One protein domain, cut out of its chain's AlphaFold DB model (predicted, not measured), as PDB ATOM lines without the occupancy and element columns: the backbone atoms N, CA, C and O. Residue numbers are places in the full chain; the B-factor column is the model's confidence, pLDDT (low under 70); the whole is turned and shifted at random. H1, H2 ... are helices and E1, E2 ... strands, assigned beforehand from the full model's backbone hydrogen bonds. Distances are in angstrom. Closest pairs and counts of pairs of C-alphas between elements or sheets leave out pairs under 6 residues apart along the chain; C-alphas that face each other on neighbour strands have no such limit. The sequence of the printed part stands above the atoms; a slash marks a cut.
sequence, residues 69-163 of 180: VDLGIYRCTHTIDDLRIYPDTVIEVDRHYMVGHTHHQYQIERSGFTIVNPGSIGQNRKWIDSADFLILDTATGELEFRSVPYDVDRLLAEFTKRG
ATOM      1  N   VAL A  69      35.237 -47.516 -60.468       97.81
ATOM      2  CA  VAL A  69      34.144 -48.451 -60.700       97.81
ATOM      3  C   VAL A  69      32.848 -47.951 -60.086       97.81
ATOM      4  O   VAL A  69      32.850 -47.430 -58.977       97.81
ATOM      5  N   ASP A  70      31.734 -48.134 -60.787       97.56
ATOM      6  CA  ASP A  70      30.417 -47.811 -60.245       97.56
ATOM      7  C   ASP A  70      29.802 -49.037 -59.535       97.56
ATOM      8  O   ASP A  70      29.826 -50.178 -60.030       97.56
ATOM      9  N   LEU A  71      29.284 -48.791 -58.330       96.25
ATOM     10  CA  LEU A  71      28.609 -49.747 -57.454       96.25
ATOM     11  C   LEU A  71      27.311 -49.114 -56.935       96.25
ATOM     12  O   LEU A  71      27.321 -48.293 -56.018       96.25
ATOM     13  N   GLY A  72      26.176 -49.487 -57.534       95.25
ATOM     14  CA  GLY A  72      24.899 -48.827 -57.253       95.25
ATOM     15  C   GLY A  72      24.975 -47.336 -57.598       95.25
ATOM     16  O   GLY A  72      25.272 -46.979 -58.736       95.25
ATOM     17  N   ILE A  73      24.732 -46.474 -56.611       96.19
ATOM     18  CA  ILE A  73      24.798 -45.009 -56.758       96.19
ATOM     19  C   ILE A  73      26.198 -44.421 -56.511       96.19
ATOM     20  O   ILE A  73      26.381 -43.216 -56.679       96.19
ATOM     21  N   TYR A  74      27.169 -45.240 -56.091       98.12
ATOM     22  CA  TYR A  74      28.501 -44.781 -55.697       98.12
ATOM     23  C   TYR A  74      29.519 -44.949 -56.823       98.12
ATOM     24  O   TYR A  74      29.685 -46.043 -57.367       98.12
ATOM     25  N   ARG A  75      30.273 -43.877 -57.081       98.25
ATOM     26  CA  ARG A  75      31.529 -43.905 -57.833       98.25
ATOM     27  C   ARG A  75      32.666 -44.270 -56.887       98.25
ATOM     28  O   ARG A  75      33.036 -43.477 -56.020       98.25
ATOM     29  N   CYS A  76      33.233 -45.457 -57.047       98.44
ATOM     30  CA  CYS A  76      34.401 -45.895 -56.294       98.44
ATOM     31  C   CYS A  76      35.682 -45.469 -57.021       98.44
ATOM     32  O   CYS A  76      35.841 -45.766 -58.203       98.44
ATOM     33  N   THR A  77      36.587 -44.790 -56.324       98.12
ATOM     34  CA  THR A  77      37.887 -44.304 -56.827       98.12
ATOM     35  C   THR A  77      38.887 -44.247 -55.668       98.12
ATOM     36  O   THR A  77      38.485 -44.228 -54.507       98.12
ATOM     37  N   HIS A  78      40.195 -44.214 -55.925       97.69
ATOM     38  CA  HIS A  78      41.177 -44.048 -54.843       97.69
ATOM     39  C   HIS A  78      41.155 -42.634 -54.248       97.69
ATOM     40  O   HIS A  78      41.182 -42.473 -53.025       97.69
ATOM     41  N   THR A  79      41.050 -41.621 -55.109       97.31
ATOM     42  CA  THR A  79      41.022 -40.181 -54.789       97.31
ATOM     43  C   THR A  79      40.046 -39.444 -55.714       97.31
ATOM     44  O   THR A  79      39.661 -39.969 -56.760       97.31
ATOM     45  N   ILE A  80      39.638 -38.227 -55.340       97.12
ATOM     46  CA  ILE A  80      38.900 -37.296 -56.219       97.12
ATOM     47  C   ILE A  80      39.836 -36.125 -56.496       97.12
ATOM     48  O   ILE A  80      40.358 -35.555 -55.539       97.12
ATOM     49  N   ASP A  81      40.084 -35.809 -57.768       94.12
ATOM     50  CA  ASP A  81      41.011 -34.748 -58.201       94.12
ATOM     51  C   ASP A  81      42.391 -34.821 -57.516       94.12
ATOM     52  O   ASP A  81      42.963 -33.813 -57.107       94.12
ATOM     53  N   ASP A  82      42.896 -36.045 -57.314       93.25
ATOM     54  CA  ASP A  82      44.145 -36.343 -56.590       93.25
ATOM     55  C   ASP A  82      44.202 -35.837 -55.134       93.25
ATOM     56  O   ASP A  82      45.252 -35.854 -54.482       93.25
ATOM     57  N   LEU A  83      43.059 -35.447 -54.566       96.06
ATOM     58  CA  LEU A  83      42.958 -34.990 -53.189       96.06
ATOM     59  C   LEU A  83      42.865 -36.158 -52.208       96.06
ATOM     60  O   LEU A  83      42.122 -37.129 -52.380       96.06
ATOM     61  N   ARG A  84      43.579 -35.998 -51.090       95.81
ATOM     62  CA  ARG A  84      43.415 -36.825 -49.894       95.81
ATOM     63  C   ARG A  84      42.209 -36.314 -49.118       95.81
ATOM     64  O   ARG A  84      42.306 -35.292 -48.444       95.81
ATOM     65  N   ILE A  85      41.086 -37.014 -49.211       97.69
ATOM     66  CA  ILE A  85      39.848 -36.571 -48.569       97.69
ATOM     67  C   ILE A  85      39.817 -37.051 -47.120       97.69
ATOM     68  O   ILE A  85      39.813 -38.246 -46.840       97.69
ATOM     69  N   TYR A  86      39.785 -36.097 -46.203       97.62
ATOM     70  CA  TYR A  86      39.518 -36.277 -44.781       97.62
ATOM     71  C   TYR A  86      38.130 -35.707 -44.433       97.62
ATOM     72  O   TYR A  86      37.567 -34.944 -45.223       97.62
ATOM     73  N   PRO A  87      37.558 -36.028 -43.255       97.31
ATOM     74  CA  PRO A  87      36.236 -35.533 -42.863       97.31
ATOM     75  C   PRO A  87      36.070 -34.007 -42.861       97.31
ATOM     76  O   PRO A  87      34.951 -33.516 -42.990       97.31
ATOM     77  N   ASP A  88      37.162 -33.260 -42.720       97.06
ATOM     78  CA  ASP A  88      37.238 -31.796 -42.717       97.06
ATOM     79  C   ASP A  88      37.665 -31.200 -44.071       97.06
ATOM     80  O   ASP A  88      37.723 -29.982 -44.221       97.06
ATOM     81  N   THR A  89      37.917 -32.033 -45.087       97.38
ATOM     82  CA  THR A  89      38.254 -31.559 -46.436       97.38
ATOM     83  C   THR A  89      37.068 -30.817 -47.052       97.38
ATOM     84  O   THR A  89      35.928 -31.302 -47.039       97.38
ATOM     85  N   VAL A  90      37.344 -29.629 -47.590       96.06
ATOM     86  CA  VAL A  90      36.386 -28.812 -48.342       96.06
ATOM     87  C   VAL A  90      36.503 -29.188 -49.815       96.06
ATOM     88  O   VAL A  90      37.566 -29.021 -50.407       96.06
ATOM     89  N   ILE A  91      35.428 -29.729 -50.382       97.12
ATOM     90  CA  ILE A  91      35.370 -30.218 -51.760       97.12
ATOM     91  C   ILE A  91      33.929 -30.130 -52.263       97.12
ATOM     92  O   ILE A  91      32.997 -30.372 -51.492       97.12
ATOM     93  N   GLU A  92      33.771 -29.799 -53.542       97.06
ATOM     94  CA  GLU A  92      32.497 -29.881 -54.248       97.06
ATOM     95  C   GLU A  92      32.434 -31.182 -55.047       97.06
ATOM     96  O   GLU A  92      33.404 -31.552 -55.708       97.06
ATOM     97  N   VAL A  93      31.302 -31.879 -54.988       97.75
ATOM     98  CA  VAL A  93      31.097 -33.161 -55.677       97.75
ATOM     99  C   VAL A  93      29.748 -33.194 -56.392       97.75
ATOM    100  O   VAL A  93      28.823 -32.469 -56.038       97.75
ATOM    101  N   ASP A  94      29.638 -34.040 -57.414       97.56
ATOM    102  CA  ASP A  94      28.479 -34.133 -58.313       97.56
ATOM    103  C   ASP A  94      27.699 -35.458 -58.196       97.56
ATOM    104  O   ASP A  94      26.740 -35.684 -58.937       97.56
ATOM    105  N   ARG A  95      28.145 -36.361 -57.315       97.75
ATOM    106  CA  ARG A  95      27.585 -37.702 -57.091       97.75
ATOM    107  C   ARG A  95      28.061 -38.274 -55.761       97.75
ATOM    108  O   ARG A  95      28.941 -37.710 -55.112       97.75
ATOM    109  N   HIS A  96      27.524 -39.433 -55.390       98.19
ATOM    110  CA  HIS A  96      28.033 -40.191 -54.253       98.19
ATOM    111  C   HIS A  96      29.373 -40.846 -54.604       98.19
ATOM    112  O   HIS A  96      29.516 -41.459 -55.666       98.19
ATOM    113  N   TYR A  97      30.342 -40.752 -53.698       98.44
ATOM    114  CA  TYR A  97      31.678 -41.309 -53.884       98.44
ATOM    115  C   TYR A  97      32.034 -42.295 -52.781       98.44
ATOM    116  O   TYR A  97      31.719 -42.088 -51.610       98.44
ATOM    117  N   MET A  98      32.762 -43.337 -53.159       98.62
ATOM    118  CA  MET A  98      33.495 -44.185 -52.234       98.62
ATOM    119  C   MET A  98      34.982 -44.032 -52.521       98.62
ATOM    120  O   MET A  98      35.439 -44.333 -53.620       98.62
ATOM    121  N   VAL A  99      35.722 -43.524 -51.542       98.44
ATOM    122  CA  VAL A  99      37.132 -43.154 -51.690       98.44
ATOM    123  C   VAL A  99      38.029 -43.992 -50.795       98.44
ATOM    124  O   VAL A  99      37.565 -44.574 -49.818       98.44
ATOM    125  N   GLY A 100      39.318 -44.052 -51.117       97.69
ATOM    126  CA  GLY A 100      40.320 -44.771 -50.337       97.69
ATOM    127  C   GLY A 100      41.347 -43.834 -49.710       97.69
ATOM    128  O   GLY A 100      41.023 -42.799 -49.129       97.69
ATOM    129  N   HIS A 101      42.615 -44.219 -49.827       97.31
ATOM    130  CA  HIS A 101      43.800 -43.414 -49.531       97.31
ATOM    131  C   HIS A 101      44.066 -43.009 -48.065       97.31
ATOM    132  O   HIS A 101      45.165 -43.238 -47.555       97.31
ATOM    133  N   THR A 102      43.117 -42.394 -47.355       97.06
ATOM    134  CA  THR A 102      43.383 -41.845 -46.012       97.06
ATOM    135  C   THR A 102      43.414 -42.902 -44.920       97.06
ATOM    136  O   THR A 102      43.991 -42.646 -43.866       97.06
ATOM    137  N   HIS A 103      42.871 -44.094 -45.184       97.00
ATOM    138  CA  HIS A 103      42.826 -45.223 -44.250       97.00
ATOM    139  C   HIS A 103      42.049 -44.924 -42.956       97.00
ATOM    140  O   HIS A 103      42.303 -45.527 -41.909       97.00
ATOM    141  N   HIS A 104      41.113 -43.980 -43.025       95.75
ATOM    142  CA  HIS A 104      40.183 -43.667 -41.953       95.75
ATOM    143  C   HIS A 104      38.780 -44.023 -42.422       95.75
ATOM    144  O   HIS A 104      38.350 -43.563 -43.473       95.75
ATOM    145  N   GLN A 105      38.075 -44.834 -41.642       97.38
ATOM    146  CA  GLN A 105      36.687 -45.166 -41.923       97.38
ATOM    147  C   GLN A 105      35.782 -43.990 -41.536       97.38
ATOM    148  O   GLN A 105      35.837 -43.527 -40.394       97.38
ATOM    149  N   TYR A 106      34.979 -43.484 -42.475       97.94
ATOM    150  CA  TYR A 106      34.027 -42.394 -42.226       97.94
ATOM    151  C   TYR A 106      32.963 -42.284 -43.326       97.94
ATOM    152  O   TYR A 106      33.123 -42.804 -44.429       97.94
ATOM    153  N   GLN A 107      31.916 -41.514 -43.030       98.19
ATOM    154  CA  GLN A 107      30.920 -41.024 -43.980       98.19
ATOM    155  C   GLN A 107      30.719 -39.522 -43.753       98.19
ATOM    156  O   GLN A 107      30.580 -39.086 -42.609       98.19
ATOM    157  N   ILE A 108      30.714 -38.737 -44.828       98.19
ATOM    158  CA  ILE A 108      30.452 -37.294 -44.805       98.19
ATOM    159  C   ILE A 108      29.513 -36.901 -45.945       98.19
ATOM    160  O   ILE A 108      29.441 -37.589 -46.956       98.19
ATOM    161  N   GLU A 109      28.844 -35.762 -45.799       98.06
ATOM    162  CA  GLU A 109      28.023 -35.153 -46.850       98.06
ATOM    163  C   GLU A 109      28.729 -33.914 -47.419       98.06
ATOM    164  O   GLU A 109      29.268 -33.094 -46.664       98.06
ATOM    165  N   ARG A 110      28.737 -33.774 -48.746       97.38
ATOM    166  CA  ARG A 110      29.298 -32.642 -49.500       97.38
ATOM    167  C   ARG A 110      28.423 -32.366 -50.714       97.38
ATOM    168  O   ARG A 110      28.046 -33.296 -51.409       97.38
ATOM    169  N   SER A 111      28.065 -31.105 -50.946       96.62
ATOM    170  CA  SER A 111      27.268 -30.704 -52.122       96.62
ATOM    171  C   SER A 111      25.945 -31.478 -52.300       96.62
ATOM    172  O   SER A 111      25.441 -31.598 -53.411       96.62
ATOM    173  N   GLY A 112      25.369 -32.008 -51.212       97.06
ATOM    174  CA  GLY A 112      24.166 -32.853 -51.252       97.06
ATOM    175  C   GLY A 112      24.412 -34.328 -51.596       97.06
ATOM    176  O   GLY A 112      23.444 -35.056 -51.805       97.06
ATOM    177  N   PHE A 113      25.671 -34.767 -51.641       98.19
ATOM    178  CA  PHE A 113      26.074 -36.145 -51.894       98.19
ATOM    179  C   PHE A 113      26.946 -36.721 -50.777       98.19
ATOM    180  O   PHE A 113      27.743 -36.032 -50.135       98.19
ATOM    181  N   THR A 114      26.865 -38.038 -50.634       98.12
ATOM    182  CA  THR A 114      27.633 -38.801 -49.651       98.12
ATOM    183  C   THR A 114      29.020 -39.149 -50.181       98.12
ATOM    184  O   THR A 114      29.153 -39.734 -51.256       98.12
ATOM    185  N   ILE A 115      30.054 -38.878 -49.388       98.56
ATOM    186  CA  ILE A 115      31.401 -39.419 -49.576       98.56
ATOM    187  C   ILE A 115      31.683 -40.387 -48.431       98.56
ATOM    188  O   ILE A 115      31.638 -40.011 -47.257       98.56
ATOM    189  N   VAL A 116      32.001 -41.631 -48.768       98.56
ATOM    190  CA  VAL A 116      32.346 -42.681 -47.807       98.56
ATOM    191  C   VAL A 116      33.774 -43.164 -48.018       98.56
ATOM    192  O   VAL A 116      34.243 -43.286 -49.145       98.56
ATOM    193  N   ASN A 117      34.462 -43.472 -46.924       98.56
ATOM    194  CA  ASN A 117      35.722 -44.195 -46.937       98.56
ATOM    195  C   ASN A 117      35.569 -45.476 -46.104       98.56
ATOM    196  O   ASN A 117      35.200 -45.379 -44.929       98.56
ATOM    197  N   PRO A 118      35.831 -46.673 -46.666       98.12
ATOM    198  CA  PRO A 118      35.711 -47.936 -45.938       98.12
ATOM    199  C   PRO A 118      36.732 -48.082 -44.811       98.12
ATOM    200  O   PRO A 118      36.543 -48.927 -43.937       98.12
ATOM    201  N   GLY A 119      37.787 -47.266 -44.811       97.81
ATOM    202  CA  GLY A 119      38.935 -47.423 -43.938       97.81
ATOM    203  C   GLY A 119      40.039 -48.212 -44.628       97.81
ATOM    204  O   GLY A 119      40.334 -48.007 -45.804       97.81
ATOM    205  N   SER A 120      40.717 -49.068 -43.873       97.50
ATOM    206  CA  SER A 120      41.848 -49.838 -44.375       97.50
ATOM    207  C   SER A 120      41.910 -51.203 -43.715       97.50
ATOM    208  O   SER A 120      41.820 -51.316 -42.493       97.50
ATOM    209  N   ILE A 121      42.130 -52.227 -44.540       96.50
ATOM    210  CA  ILE A 121      42.371 -53.597 -44.087       96.50
ATOM    211  C   ILE A 121      43.783 -53.747 -43.506       96.50
ATOM    212  O   ILE A 121      43.948 -54.319 -42.436       96.50
ATOM    213  N   GLY A 122      44.808 -53.260 -44.218       92.94
ATOM    214  CA  GLY A 122      46.215 -53.590 -43.929       92.94
ATOM    215  C   GLY A 122      47.042 -52.474 -43.286       92.94
ATOM    216  O   GLY A 122      48.186 -52.693 -42.881       92.94
ATOM    217  N   GLN A 123      46.507 -51.255 -43.216       94.38
ATOM    218  CA  GLN A 123      47.191 -50.125 -42.595       94.38
ATOM    219  C   GLN A 123      46.149 -49.157 -42.049       94.38
ATOM    220  O   GLN A 123      45.937 -48.081 -42.589       94.38
ATOM    221  N   ASN A 124      45.439 -49.545 -41.000       95.75
ATOM    222  CA  ASN A 124      44.570 -48.609 -40.304       95.75
ATOM    223  C   ASN A 124      45.430 -47.544 -39.609       95.75
ATOM    224  O   ASN A 124      46.398 -47.847 -38.895       95.75
ATOM    225  N   ARG A 125      45.133 -46.264 -39.861       93.75
ATOM    226  CA  ARG A 125      45.959 -45.172 -39.328       93.75
ATOM    227  C   ARG A 125      45.734 -44.911 -37.846       93.75
ATOM    228  O   ARG A 125      46.648 -44.375 -37.223       93.75
ATOM    229  N   LYS A 126      44.593 -45.335 -37.297       93.12
ATOM    230  CA  LYS A 126      44.230 -45.142 -35.891       93.12
ATOM    231  C   LYS A 126      44.477 -46.391 -35.041       93.12
ATOM    232  O   LYS A 126      45.182 -46.293 -34.046       93.12
ATOM    233  N   TRP A 127      43.936 -47.538 -35.451       96.25
ATOM    234  CA  TRP A 127      43.911 -48.759 -34.635       96.25
ATOM    235  C   TRP A 127      44.664 -49.902 -35.307       96.25
ATOM    236  O   TRP A 127      44.235 -50.373 -36.355       96.25
ATOM    237  N   ILE A 128      45.775 -50.366 -34.734       96.50
ATOM    238  CA  ILE A 128      46.660 -51.320 -35.422       96.50
ATOM    239  C   ILE A 128      46.133 -52.735 -35.541       96.50
ATOM    240  O   ILE A 128      46.638 -53.499 -36.346       96.50
ATOM    241  N   ASP A 129      45.141 -53.094 -34.754       97.06
ATOM    242  CA  ASP A 129      44.522 -54.411 -34.737       97.06
ATOM    243  C   ASP A 129      43.167 -54.423 -35.451       97.06
ATOM    244  O   ASP A 129      42.473 -55.425 -35.382       97.06
ATOM    245  N   SER A 130      42.764 -53.333 -36.116       98.00
ATOM    246  CA  SER A 130      41.441 -53.205 -36.740       98.00
ATOM    247  C   SER A 130      41.550 -53.168 -38.259       98.00
ATOM    248  O   SER A 130      41.963 -52.156 -38.830       98.00
ATOM    249  N   ALA A 131      41.122 -54.244 -38.917       97.94
ATOM    250  CA  ALA A 131      40.889 -54.245 -40.356       97.94
ATOM    251  C   ALA A 131      39.481 -53.701 -40.638       97.94
ATOM    252  O   ALA A 131      38.483 -54.347 -40.309       97.94
ATOM    253  N   ASP A 132      39.416 -52.508 -41.227       98.44
ATOM    254  CA  ASP A 132      38.174 -51.769 -41.462       98.44
ATOM    255  C   ASP A 132      37.705 -51.930 -42.915       98.44
ATOM    256  O   ASP A 132      38.488 -51.777 -43.856       98.44
ATOM    257  N   PHE A 133      36.417 -52.232 -43.089       98.19
ATOM    258  CA  PHE A 133      35.749 -52.341 -44.386       98.19
ATOM    259  C   PHE A 133      34.274 -51.940 -44.286       98.19
ATOM    260  O   PHE A 133      33.751 -51.687 -43.201       98.19
ATOM    261  N   LEU A 134      33.586 -51.891 -45.425       97.94
ATOM    262  CA  LEU A 134      32.142 -51.677 -45.477       97.94
ATOM    263  C   LEU A 134      31.467 -52.725 -46.355       97.94
ATOM    264  O   LEU A 134      32.085 -53.276 -47.267       97.94
ATOM    265  N   ILE A 135      30.184 -52.944 -46.097       98.12
ATOM    266  CA  ILE A 135      29.263 -53.667 -46.969       98.12
ATOM    267  C   ILE A 135      28.285 -52.642 -47.550       98.12
ATOM    268  O   ILE A 135      27.749 -51.817 -46.815       98.12
ATOM    269  N   LEU A 136      28.090 -52.678 -48.868       97.94
ATOM    270  CA  LEU A 136      27.128 -51.844 -49.588       97.94
ATOM    271  C   LEU A 136      26.021 -52.737 -50.144       97.94
ATOM    272  O   LEU A 136      26.297 -53.627 -50.951       97.94
ATOM    273  N   ASP A 137      24.777 -52.456 -49.774       97.31
ATOM    274  CA  ASP A 137      23.624 -52.967 -50.508       97.31
ATOM    275  C   ASP A 137      23.433 -52.110 -51.766       97.31
ATOM    276  O   ASP A 137      23.061 -50.938 -51.708       97.31
ATOM    277  N   THR A 138      23.719 -52.679 -52.937       94.94
ATOM    278  CA  THR A 138      23.654 -51.938 -54.204       94.94
ATOM    279  C   THR A 138      22.231 -51.645 -54.680       94.94
ATOM    280  O   THR A 138      22.071 -50.846 -55.601       94.94
ATOM    281  N   ALA A 139      21.209 -52.296 -54.114       94.56
ATOM    282  CA  ALA A 139      19.811 -52.056 -54.456       94.56
ATOM    283  C   ALA A 139      19.215 -50.907 -53.630       94.56
ATOM    284  O   ALA A 139      18.437 -50.118 -54.167       94.56
ATOM    285  N   THR A 140      19.583 -50.801 -52.351       94.19
ATOM    286  CA  THR A 140      19.059 -49.768 -51.436       94.19
ATOM    287  C   THR A 140      20.004 -48.581 -51.251       94.19
ATOM    288  O   THR A 140      19.553 -47.486 -50.924       94.19
ATOM    289  N   GLY A 141      21.306 -48.770 -51.479       92.19
ATOM    290  CA  GLY A 141      22.349 -47.786 -51.183       92.19
ATOM    291  C   GLY A 141      22.789 -47.763 -49.715       92.19
ATOM    292  O   GLY A 141      23.583 -46.896 -49.342       92.19
ATOM    293  N   GLU A 142      22.287 -48.684 -48.884       95.88
ATOM    294  CA  GLU A 142      22.635 -48.776 -47.465       95.88
ATOM    295  C   GLU A 142      24.092 -49.215 -47.263       95.88
ATOM    296  O   GLU A 142      24.588 -50.136 -47.914       95.88
ATOM    297  N   LEU A 143      24.769 -48.539 -46.332       97.94
ATOM    298  CA  LEU A 143      26.161 -48.781 -45.967       97.94
ATOM    299  C   LEU A 143      26.239 -49.373 -44.560       97.94
ATOM    300  O   LEU A 143      25.705 -48.810 -43.605       97.94
ATOM    301  N   GLU A 144      26.981 -50.464 -44.416       98.25
ATOM    302  CA  GLU A 144      27.264 -51.093 -43.133       98.25
ATOM    303  C   GLU A 144      28.774 -51.147 -42.891       98.25
ATOM    304  O   GLU A 144      29.506 -51.890 -43.546       98.25
ATOM    305  N   PHE A 145      29.252 -50.363 -41.927       98.38
ATOM    306  CA  PHE A 145      30.660 -50.346 -41.544       98.38
ATOM    307  C   PHE A 145      31.002 -51.513 -40.618       98.38
ATOM    308  O   PHE A 145      30.312 -51.780 -39.630       98.38
ATOM    309  N   ARG A 146      32.110 -52.193 -40.914       98.25
ATOM    310  CA  ARG A 146      32.613 -53.329 -40.144       98.25
ATOM    311  C   ARG A 146      34.099 -53.163 -39.842       98.25
ATOM    312  O   ARG A 146      34.852 -52.532 -40.583       98.25
ATOM    313  N   SER A 147      34.498 -53.771 -38.733       98.31
ATOM    314  CA  SER A 147      35.886 -53.912 -38.306       98.31
ATOM    315  C   SER A 147      36.078 -55.333 -37.801       98.31
ATOM    316  O   SER A 147      35.221 -55.831 -37.065       98.31
ATOM    317  N   VAL A 148      37.198 -55.966 -38.137       98.12
ATOM    318  CA  VAL A 148      37.575 -57.275 -37.583       98.12
ATOM    319  C   VAL A 148      38.983 -57.229 -36.990       98.12
ATOM    320  O   VAL A 148      39.847 -56.548 -37.552       98.12
ATOM    321  N   PRO A 149      39.224 -57.925 -35.860       98.00
ATOM    322  CA  PRO A 149      40.547 -57.998 -35.266       98.00
ATOM    323  C   PRO A 149      41.488 -58.888 -36.084       98.00
ATOM    324  O   PRO A 149      41.048 -59.846 -36.724       98.00
ATOM    325  N   TYR A 150      42.792 -58.627 -36.004       96.56
ATOM    326  CA  TYR A 150      43.829 -59.540 -36.491       96.56
ATOM    327  C   TYR A 150      45.039 -59.595 -35.551       96.56
ATOM    328  O   TYR A 150      45.208 -58.757 -34.669       96.56
ATOM    329  N   ASP A 151      45.890 -60.604 -35.744       96.62
ATOM    330  CA  ASP A 151      47.070 -60.846 -34.912       96.62
ATOM    331  C   ASP A 151      48.212 -59.867 -35.249       96.62
ATOM    332  O   ASP A 151      48.981 -60.057 -36.199       96.62
ATOM    333  N   VAL A 152      48.301 -58.793 -34.462       96.62
ATOM    334  CA  VAL A 152      49.344 -57.763 -34.585       96.62
ATOM    335  C   VAL A 152      50.718 -58.303 -34.200       96.62
ATOM    336  O   VAL A 152      51.715 -57.917 -34.809       96.62
ATOM    337  N   ASP A 153      50.795 -59.214 -33.231       96.44
ATOM    338  CA  ASP A 153      52.076 -59.746 -32.765       96.44
ATOM    339  C   ASP A 153      52.723 -60.603 -33.856       96.44
ATOM    340  O   ASP A 153      53.921 -60.479 -34.118       96.44
ATOM    341  N   ARG A 154      51.920 -61.383 -34.590       97.31
ATOM    342  CA  ARG A 154      52.368 -62.096 -35.791       97.31
ATOM    343  C   ARG A 154      52.861 -61.148 -36.884       97.31
ATOM    344  O   ARG A 154      53.871 -61.448 -37.521       97.31
ATOM    345  N   LEU A 155      52.187 -60.017 -37.106       97.25
ATOM    346  CA  LEU A 155      52.630 -59.000 -38.069       97.25
ATOM    347  C   LEU A 155      53.994 -58.406 -37.674       97.25
ATOM    348  O   LEU A 155      54.910 -58.372 -38.495       97.25
ATOM    349  N   LEU A 156      54.153 -57.982 -36.417       97.75
ATOM    350  CA  LEU A 156      55.400 -57.395 -35.911       97.75
ATOM    351  C   LEU A 156      56.558 -58.407 -35.904       97.75
ATOM    352  O   LEU A 156      57.692 -58.062 -36.258       97.75
ATOM    353  N   ALA A 157      56.275 -59.662 -35.551       98.19
ATOM    354  CA  ALA A 157      57.244 -60.749 -35.625       98.19
ATOM    355  C   ALA A 157      57.702 -60.994 -37.069       98.19
ATOM    356  O   ALA A 157      58.899 -61.167 -37.305       98.19
ATOM    357  N   GLU A 158      56.787 -60.955 -38.043       98.12
ATOM    358  CA  GLU A 158      57.151 -61.129 -39.450       98.12
ATOM    359  C   GLU A 158      57.986 -59.955 -39.972       98.12
ATOM    360  O   GLU A 158      58.991 -60.189 -40.647       98.12
ATOM    361  N   PHE A 159      57.648 -58.709 -39.620       98.00
ATOM    362  CA  PHE A 159      58.481 -57.557 -39.976       98.00
ATOM    363  C   PHE A 159      59.908 -57.698 -39.435       98.00
ATOM    364  O   PHE A 159      60.877 -57.487 -40.167       98.00
ATOM    365  N   THR A 160      60.045 -58.118 -38.174       97.94
ATOM    366  CA  THR A 160      61.354 -58.353 -37.546       97.94
ATOM    367  C   THR A 160      62.112 -59.471 -38.263       97.94
ATOM    368  O   THR A 160      63.277 -59.309 -38.620       97.94
ATOM    369  N   LYS A 161      61.441 -60.596 -38.532       98.19
ATOM    370  CA  LYS A 161      62.018 -61.764 -39.207       98.19
ATOM    371  C   LYS A 161      62.489 -61.454 -40.629       98.19
ATOM    372  O   LYS A 161      63.513 -61.986 -41.047       98.19
ATOM    373  N   ARG A 162      61.752 -60.622 -41.371       97.38
ATOM    374  CA  ARG A 162      62.111 -60.212 -42.740       97.38
ATOM    375  C   ARG A 162      63.114 -59.057 -42.783       97.38
ATOM    376  O   ARG A 162      63.590 -58.727 -43.859       97.38
ATOM    377  N   GLY A 163      63.488 -58.490 -41.635       97.69
ATOM    378  CA  GLY A 163      64.492 -57.429 -41.559       97.69
ATOM    379  C   GLY A 163      63.978 -56.081 -42.060       97.69
ATOM    380  O   GLY A 163      64.722 -55.347 -42.712       97.69
TER     381      GLY A 163
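This is residues 69 to 163 of the 180 residues of the protein "Metallophos_2 domain-containing protein" of Mycobacterium sp. 1423905.2 (UniProt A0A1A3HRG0). A strongly twisted sheet of five strands, E1 to E5, has a two-stranded hairpin, E6 and E7, over one face, the two sheets splayed and only partly face to face as a loose sandwich; past the end of E7 the helix H1 leads away from the sheets, and residues 156 to 163 stick out. The long unnamed stretch of residues 78 to 95 loops out on the other side of the five-stranded sheet from the hairpin. The printed part has 95 residues, with seven named strands followed by one named helix; the class is mixed, helices and strands, with 47 residues in named elements, under half. The large sheet has the order E1, E2, E3, E5, E4 and is mixed; the small one, E6 and E7, is antiparallel. The whole is only just loose, close to compact, with a radius of gyration of the C-alphas of 15.3 A, and elongated, spanning 48 by 28 by 21 A.

In the large sheet, E1 is residues 69 to 71, 6.5 A long from C-alpha 69 at (34.144, -48.451, -60.700). E2 is residues 74 to 77, 9.5 A; E3 is residues 96 to 98, 7.1 A. E4, residues 105 to 110, and E5, residues 113 to 118, are 16.4 A each. E6, residues 130 to 136, measures 19.3 A, and E7, residues 143 to 149, measures 20.2 A, ending at C-alpha 149 at (40.547, -57.998, -35.266). H1, residues 152 to 162, is 15.3 A long and ends at C-alpha 162 at (62.111, -60.212, -42.740).

In the large sheet E1 and E4 are edge strands. E3 and E5 are parallel at 11 degrees, with N 97 and O 114 2.9 A apart, within hydrogen-bond range. E2 and E3 are parallel at 41 degrees, with N 75 and O 96 at 2.9 A. The hairpin E1 and E2 has N 69 and O 76 at 2.9 A; the hairpin E4 and E5 has N 108 and O 115 at 2.9 A. The two sheets form a sandwich, two sheets face to face, their best planes 40 degrees apart. The closest C-alphas of E5 and E6 are those of Pro 118 and Phe 133, 4.7 A apart. The hairpin E6 and E7 is antiparallel at 155 degrees, with N 133 and O 146 at 3.0 A. H1 is not on the large sheet and is apart from E6; in H1 every O i to N i+4 pair is within hydrogen-bond range.

The C-alphas farthest apart, of Gly 112 and Lys 161, are 49.1 A apart. The printed part has no cut. The links E2 to E3, 18 residues, and E5 to E6, 11 residues, are long. The model's mean pLDDT over the printed part is 97.1, and no printed residue is under 70.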